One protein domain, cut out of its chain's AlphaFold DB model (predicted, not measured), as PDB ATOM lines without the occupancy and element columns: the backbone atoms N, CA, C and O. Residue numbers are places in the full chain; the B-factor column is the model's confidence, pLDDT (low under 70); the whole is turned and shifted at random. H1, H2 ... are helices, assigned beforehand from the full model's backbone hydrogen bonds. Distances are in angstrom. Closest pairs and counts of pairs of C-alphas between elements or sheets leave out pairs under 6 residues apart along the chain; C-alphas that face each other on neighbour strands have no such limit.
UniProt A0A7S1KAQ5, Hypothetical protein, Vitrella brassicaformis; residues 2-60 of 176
ATOM      1  N   LYS A   2     297.176 266.868 305.153       37.31
ATOM      2  CA  LYS A   2     296.765 268.028 304.338       37.31
ATOM      3  C   LYS A   2     295.929 267.489 303.162       37.31
ATOM      4  O   LYS A   2     296.419 266.563 302.514       37.31
ATOM      5  N   PRO A   3     294.681 267.936 302.927       50.41
ATOM      6  CA  PRO A   3     293.921 267.450 301.782       50.41
ATOM      7  C   PRO A   3     294.685 267.810 300.505       50.41
ATOM      8  O   PRO A   3     295.246 268.903 300.407       50.41
ATOM      9  N   ALA A   4     294.764 266.862 299.570       54.97
ATOM     10  CA  ALA A   4     295.347 267.094 298.258       54.97
ATOM     11  C   ALA A   4     294.623 268.292 297.629       54.97
ATOM     12  O   ALA A   4     293.405 268.269 297.465       54.97
ATOM     13  N   ASN A   5     295.367 269.365 297.375       59.12
ATOM     14  CA  ASN A   5     294.845 270.621 296.851       59.12
ATOM     15  C   ASN A   5     294.616 270.487 295.337       59.12
ATOM     16  O   ASN A   5     295.292 271.140 294.549       59.12
ATOM     17  N   THR A   6     293.737 269.567 294.929       74.12
ATOM     18  CA  THR A   6     293.251 269.447 293.553       74.12
ATOM     19  C   THR A   6     291.860 270.090 293.483       74.12
ATOM     20  O   THR A   6     290.891 269.520 293.995       74.12
ATOM     21  N   PRO A   7     291.734 271.286 292.872       83.62
ATOM     22  CA  PRO A   7     290.469 272.018 292.777       83.62
ATOM     23  C   PRO A   7     289.258 271.191 292.293       83.62
ATOM     24  O   PRO A   7     288.206 271.276 292.929       83.62
ATOM     25  N   PRO A   8     289.361 270.333 291.254       86.69
ATOM     26  CA  PRO A   8     288.201 269.564 290.789       86.69
ATOM     27  C   PRO A   8     287.763 268.471 291.777       86.69
ATOM     28  O   PRO A   8     286.575 268.179 291.908       86.69
ATOM     29  N   LEU A   9     288.697 267.905 292.542       87.12
ATOM     30  CA  LEU A   9     288.387 266.884 293.543       87.12
ATOM     31  C   LEU A   9     287.697 267.493 294.774       87.12
ATOM     32  O   LEU A   9     286.837 266.857 295.387       87.12
ATOM     33  N   TYR A  10     288.030 268.744 295.111       89.19
ATOM     34  CA  TYR A  10     287.320 269.508 296.137       89.19
ATOM     35  C   TYR A  10     285.843 269.722 295.769       89.19
ATOM     36  O   TYR A  10     284.970 269.489 296.608       89.19
ATOM     37  N   LEU A  11     285.554 270.090 294.516       90.12
ATOM     38  CA  LEU A  11     284.183 270.266 294.023       90.12
ATOM     39  C   LEU A  11     283.378 268.966 294.102       90.12
ATOM     40  O   LEU A  11     282.270 268.966 294.635       90.12
ATOM     41  N   LEU A  12     283.956 267.844 293.667       89.44
ATOM     42  CA  LEU A  12     283.301 266.539 293.760       89.44
ATOM     43  C   LEU A  12     282.982 266.160 295.217       89.44
ATOM     44  O   LEU A  12     281.884 265.694 295.526       89.44
ATOM     45  N   ARG A  13     283.924 266.408 296.137       89.00
ATOM     46  CA  ARG A  13     283.701 266.203 297.573       89.00
ATOM     47  C   ARG A  13     282.574 267.092 298.099       89.00
ATOM     48  O   ARG A  13     281.774 266.627 298.910       89.00
ATOM     49  N   ARG A  14     282.501 268.348 297.652       91.19
ATOM     50  CA  ARG A  14     281.437 269.279 298.042       91.19
ATOM     51  C   ARG A  14     280.071 268.821 297.529       91.19
ATOM     52  O   ARG A  14     279.131 268.817 298.314       91.19
ATOM     53  N   MET A  15     279.975 268.373 296.275       89.81
ATOM     54  CA  MET A  15     278.741 267.815 295.699       89.81
ATOM     55  C   MET A  15     278.242 266.595 296.480       89.81
ATOM     56  O   MET A  15     277.056 266.487 296.772       89.81
ATOM     57  N   CYS A  16     279.158 265.706 296.873       87.56
ATOM     58  CA  CYS A  16     278.839 264.556 297.713       87.56
ATOM     59  C   CYS A  16     278.290 264.989 299.085       87.56
ATOM     60  O   CYS A  16     277.271 264.470 299.527       87.56
ATOM     61  N   GLY A  17     278.912 265.990 299.722       88.62
ATOM     62  CA  GLY A  17     278.427 266.556 300.987       88.62
ATOM     63  C   GLY A  17     277.006 267.116 300.890       88.62
ATOM     64  O   GLY A  17     276.161 266.747 301.694       88.62
ATOM     65  N   ILE A  18     276.720 267.915 299.855       88.12
ATOM     66  CA  ILE A  18     275.383 268.490 299.618       88.12
ATOM     67  C   ILE A  18     274.331 267.389 299.429       88.12
ATOM     68  O   ILE A  18     273.207 267.509 299.905       88.12
ATOM     69  N   LEU A  19     274.689 266.292 298.757       85.06
ATOM     70  CA  LEU A  19     273.781 265.165 298.562       85.06
ATOM     71  C   LEU A  19     273.439 264.448 299.875       85.06
ATOM     72  O   LEU A  19     272.293 264.041 300.061       85.06
ATOM     73  N   TYR A  20     274.415 264.293 300.773       83.12
ATOM     74  CA  TYR A  20     274.182 263.726 302.103       83.12
ATOM     75  C   TYR A  20     273.347 264.661 302.984       83.12
ATOM     76  O   TYR A  20     272.403 264.194 303.616       83.12
ATOM     77  N   GLU A  21     273.632 265.965 302.967       86.00
ATOM     78  CA  GLU A  21     272.849 266.981 303.688       86.00
ATOM     79  C   GLU A  21     271.379 266.973 303.217       86.00
ATOM     80  O   GLU A  21     270.464 266.843 304.029       86.00
ATOM     81  N   ALA A  22     271.140 266.978 301.899       80.81
ATOM     82  CA  ALA A  22     269.794 266.903 301.323       80.81
ATOM     83  C   ALA A  22     269.068 265.583 301.651       80.81
ATOM     84  O   ALA A  22     267.839 265.546 301.754       80.81
ATOM     85  N   TYR A  23     269.810 264.483 301.815       77.38
ATOM     86  CA  TYR A  23     269.249 263.204 302.245       77.38
ATOM     87  C   TYR A  23     268.784 263.242 303.708       77.38
ATOM     88  O   TYR A  23     267.686 262.763 303.998       77.38
ATOM     89  N   GLU A  24     269.580 263.819 304.611       77.31
ATOM     90  CA  GLU A  24     269.226 263.955 306.032       77.31
ATOM     91  C   GLU A  24     268.037 264.901 306.243       77.31
ATOM     92  O   GLU A  24     267.108 264.567 306.982       77.31
ATOM     93  N   GLU A  25     268.006 266.036 305.541       77.12
ATOM     94  CA  GLU A  25     266.935 267.040 305.642       77.12
ATOM     95  C   GLU A  25     265.575 266.519 305.131       77.12
ATOM     96  O   GLU A  25     264.515 266.958 305.573       77.12
ATOM     97  N   SER A  26     265.582 265.506 304.258       69.00
ATOM     98  CA  SER A  26     264.368 264.923 303.671       69.00
ATOM     99  C   SER A  26     263.482 264.137 304.654       69.00
ATOM    100  O   SER A  26     262.389 263.728 304.253       69.00
ATOM    101  N   GLY A  27     263.931 263.905 305.901       59.53
ATOM    102  CA  GLY A  27     263.155 263.739 307.150       59.53
ATOM    103  C   GLY A  27     261.890 262.851 307.237       59.53
ATOM    104  O   GLY A  27     261.316 262.749 308.316       59.53
ATOM    105  N   GLY A  28     261.412 262.205 306.170       53.75
ATOM    106  CA  GLY A  28     260.113 261.516 306.148       53.75
ATOM    107  C   GLY A  28     259.567 261.153 304.761       53.75
ATOM    108  O   GLY A  28     258.883 260.140 304.636       53.75
ATOM    109  N   THR A  29     259.935 261.867 303.691       57.38
ATOM    110  CA  THR A  29     259.655 261.424 302.308       57.38
ATOM    111  C   THR A  29     260.933 260.832 301.740       57.38
ATOM    112  O   THR A  29     261.616 261.467 300.944       57.38
ATOM    113  N   LYS A  30     261.313 259.638 302.217       58.06
ATOM    114  CA  LYS A  30     262.586 259.007 301.840       58.06
ATOM    115  C   LYS A  30     262.700 258.966 300.309       58.06
ATOM    116  O   LYS A  30     261.923 258.232 299.684       58.06
ATOM    117  N   PRO A  31     263.641 259.695 299.670       59.12
ATOM    118  CA  PRO A  31     264.011 259.353 298.308       59.12
ATOM    119  C   PRO A  31     264.386 257.875 298.348       59.12
ATOM    120  O   PRO A  31     265.173 257.459 299.196       59.12
ATOM    121  N   THR A  32     263.739 257.065 297.504       70.44
ATOM    122  CA  THR A  32     263.978 255.619 297.452       70.44
ATOM    123  C   THR A  32     265.483 255.383 297.500       70.44
ATOM    124  O   THR A  32     266.194 256.055 296.758       70.44
ATOM    125  N   GLU A  33     265.980 254.451 298.316       72.62
ATOM    126  CA  GLU A  33     267.425 254.150 298.408       72.62
ATOM    127  C   GLU A  33     268.062 254.005 297.014       72.62
ATOM    128  O   GLU A  33     269.164 254.478 296.756       72.62
ATOM    129  N   ARG A  34     267.283 253.480 296.060       74.00
ATOM    130  CA  ARG A  34     267.597 253.419 294.626       74.00
ATOM    131  C   ARG A  34     268.006 254.762 294.001       74.00
ATOM    132  O   ARG A  34     268.937 254.778 293.209       74.00
ATOM    133  N   LYS A  35     267.340 255.877 294.324       78.50
ATOM    134  CA  LYS A  35     267.661 257.227 293.822       78.50
ATOM    135  C   LYS A  35     268.984 257.738 294.391       78.50
ATOM    136  O   LYS A  35     269.803 258.244 293.635       78.50
ATOM    137  N   VAL A  36     269.217 257.551 295.690       79.50
ATOM    138  CA  VAL A  36     270.473 257.950 296.353       79.50
ATOM    139  C   VAL A  36     271.649 257.162 295.782       79.50
ATOM    140  O   VAL A  36     272.651 257.744 295.373       79.50
ATOM    141  N   VAL A  37     271.487 255.842 295.652       84.06
ATOM    142  CA  VAL A  37     272.475 254.966 295.011       84.06
ATOM    143  C   VAL A  37     272.709 255.374 293.556       84.06
ATOM    144  O   VAL A  37     273.856 255.439 293.121       84.06
ATOM    145  N   ALA A  38     271.650 255.703 292.806       86.81
ATOM    146  CA  ALA A  38     271.774 256.128 291.415       86.81
ATOM    147  C   ALA A  38     272.580 257.425 291.269       86.81
ATOM    148  O   ALA A  38     273.461 257.488 290.413       86.81
ATOM    149  N   VAL A  39     272.328 258.444 292.097       86.12
ATOM    150  CA  VAL A  39     273.081 259.706 292.023       86.12
ATOM    151  C   VAL A  39     274.518 259.520 292.511       86.12
ATOM    152  O   VAL A  39     275.446 259.988 291.853       86.12
ATOM    153  N   ASN A  40     274.739 258.760 293.587       88.38
ATOM    154  CA  ASN A  40     276.090 258.442 294.050       88.38
ATOM    155  C   ASN A  40     276.899 257.689 292.975       88.38
ATOM    156  O   ASN A  40     278.072 257.979 292.759       88.38
ATOM    157  N   ALA A  41     276.258 256.790 292.220       90.69
ATOM    158  CA  ALA A  41     276.888 256.132 291.079       90.69
ATOM    159  C   ALA A  41     277.270 257.122 289.960       90.69
ATOM    160  O   ALA A  41     278.302 256.946 289.315       90.69
ATOM    161  N   LYS A  42     276.483 258.183 289.724       91.25
ATOM    162  CA  LYS A  42     276.836 259.246 288.760       91.25
ATOM    163  C   LYS A  42     278.022 260.084 289.242       91.25
ATOM    164  O   LYS A  42     278.910 260.366 288.443       91.25
ATOM    165  N   LEU A  43     278.084 260.411 290.534       91.19
ATOM    166  CA  LEU A  43     279.245 261.079 291.136       91.19
ATOM    167  C   LEU A  43     280.505 260.202 291.063       91.19
ATOM    168  O   LEU A  43     281.583 260.698 290.746       91.19
ATOM    169  N   GLY A  44     280.363 258.890 291.277       91.44
ATOM    170  CA  GLY A  44     281.436 257.915 291.069       91.44
ATOM    171  C   GLY A  44     281.988 257.959 289.643       91.44
ATOM    172  O   GLY A  44     283.198 258.066 289.461       91.44
ATOM    173  N   LYS A  45     281.109 258.010 288.634       94.00
ATOM    174  CA  LYS A  45     281.524 258.181 287.231       94.00
ATOM    175  C   LYS A  45     282.273 259.493 286.990       94.00
ATOM    176  O   LYS A  45     283.272 259.488 286.282       94.00
ATOM    177  N   LEU A  46     281.837 260.606 287.584       92.19
ATOM    178  CA  LEU A  46     282.555 261.881 287.463       92.19
ATOM    179  C   LEU A  46     283.969 261.794 288.068       92.19
ATOM    180  O   LEU A  46     284.920 262.313 287.488       92.19
ATOM    181  N   CYS A  47     284.121 261.079 289.189       92.31
ATOM    182  CA  CYS A  47     285.421 260.783 289.798       92.31
ATOM    183  C   CYS A  47     286.334 259.983 288.859       92.31
ATOM    184  O   CYS A  47     287.505 260.320 288.684       92.31
ATOM    185  N   GLU A  48     285.795 258.931 288.238       94.00
ATOM    186  CA  GLU A  48     286.528 258.084 287.292       94.00
ATOM    187  C   GLU A  48     287.005 258.877 286.071       94.00
ATOM    188  O   GLU A  48     288.164 258.740 285.672       94.00
ATOM    189  N   MET A  49     286.145 259.742 285.518       93.31
ATOM    190  CA  MET A  49     286.488 260.611 284.387       93.31
ATOM    191  C   MET A  49     287.557 261.637 284.770       93.31
ATOM    192  O   MET A  49     288.536 261.794 284.044       93.31
ATOM    193  N   LEU A  50     287.442 262.267 285.945       91.62
ATOM    194  CA  LEU A  50     288.473 263.174 286.453       91.62
ATOM    195  C   LEU A  50     289.824 262.459 286.599       91.62
ATOM    196  O   LEU A  50     290.852 262.967 286.153       91.62
ATOM    197  N   GLY A  51     289.827 261.252 287.169       91.19
ATOM    198  CA  GLY A  51     291.029 260.428 287.286       91.19
ATOM    199  C   GLY A  51     291.580 259.954 285.935       91.19
ATOM    200  O   GLY A  51     292.784 259.737 285.801       91.19
ATOM    201  N   ALA A  52     290.736 259.788 284.914       92.00
ATOM    202  CA  ALA A  52     291.180 259.525 283.547       92.00
ATOM    203  C   ALA A  52     291.900 260.744 282.950       92.00
ATOM    204  O   ALA A  52     293.021 260.591 282.471       92.00
ATOM    205  N   CYS A  53     291.330 261.947 283.069       89.44
ATOM    206  CA  CYS A  53     291.969 263.185 282.610       89.44
ATOM    207  C   CYS A  53     293.293 263.453 283.339       89.44
ATOM    208  O   CYS A  53     294.300 263.758 282.706       89.44
ATOM    209  N   GLU A  54     293.332 263.260 284.663       89.50
ATOM    210  CA  GLU A  54     294.577 263.391 285.422       89.50
ATOM    211  C   GLU A  54     295.647 262.398 284.961       89.50
ATOM    212  O   GLU A  54     296.821 262.752 284.957       89.50
ATOM    213  N   ARG A  55     295.274 261.169 284.578       90.31
ATOM    214  CA  ARG A  55     296.230 260.195 284.034       90.31
ATOM    215  C   ARG A  55     296.800 260.660 282.704       90.31
ATOM    216  O   ARG A  55     298.013 260.638 282.578       90.31
ATOM    217  N   ILE A  56     295.960 261.133 281.781       88.62
ATOM    218  CA  ILE A  56     296.407 261.648 280.476       88.62
ATOM    219  C   ILE A  56     297.436 262.772 280.670       88.62
ATOM    220  O   ILE A  56     298.503 262.733 280.070       88.62
ATOM    221  N   ILE A  57     297.163 263.711 281.580       84.94
ATOM    222  CA  ILE A  57     298.067 264.838 281.870       84.94
ATOM    223  C   ILE A  57     299.341 264.380 282.602       84.94
ATOM    224  O   ILE A  57     300.428 264.902 282.367       84.94
ATOM    225  N   LYS A  58     299.232 263.416 283.526       85.00
ATOM    226  CA  LYS A  58     300.354 262.961 284.369       85.00
ATOM    227  C   LYS A  58     301.245 261.913 283.708       85.00
ATOM    228  O   LYS A  58     302.292 261.601 284.274       85.00
ATOM    229  N   THR A  59     300.869 261.375 282.550       87.38
ATOM    230  CA  THR A  59     301.707 260.456 281.766       87.38
ATOM    231  C   THR A  59     302.221 261.114 280.481       87.38
ATOM    232  O   THR A  59     301.936 260.598 279.398       87.38
ATOM    233  N   PRO A  60     302.969 262.235 280.555       82.12
ATOM    234  CA  PRO A  60     303.559 262.818 279.362       82.12
ATOM    235  C   PRO A  60     304.634 261.886 278.796       82.12
ATOM    236  O   PRO A  60     305.301 261.143 279.530       82.12
TER     237      PRO A  60
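This is residues 2 to 60 of the 176 residues of the protein "Hypothetical protein" of Vitrella brassicaformis (UniProt A0A7S1KAQ5). Two long helices, H2 and the shorter H1, stand side by side and run opposite ways as a helical hairpin, with a loop joining them at one end. Residues 52 to 60, of which 52 to 58 belong to H2, stick out at one end, and residues 24 to 30 at the other. The printed part has 59 residues with two named helices, H1 then H2, and no named strand: all helix. It is a loose rod spanning 51 by 25 by 12 A, with a radius of gyration of the C-alphas of 14.5 A.

H2, residues 33 to 58, is 36.9 A long and ends at C-alpha 58 at (300.354, 262.961, 284.369). H1, residues 7 to 25, is 27.3 A long and begins at C-alpha 7 at (290.469, 272.018, 292.777).

H2 and H1 touch, their closest C-alphas being those of Leu 43 and Leu 12, 7.3 A apart. They run opposite ways at a shallow tilt of 6 degrees. In both, every O i to N i+4 pair is within hydrogen-bond range.

The C-alphas farthest apart, of Gly 28 and Pro 60, are 51.1 A apart. The printed part has no cut; the H1 to H2 link is short, with 7 residues. pLDDT is under 70 at residues 2 to 5 and 26 to 31.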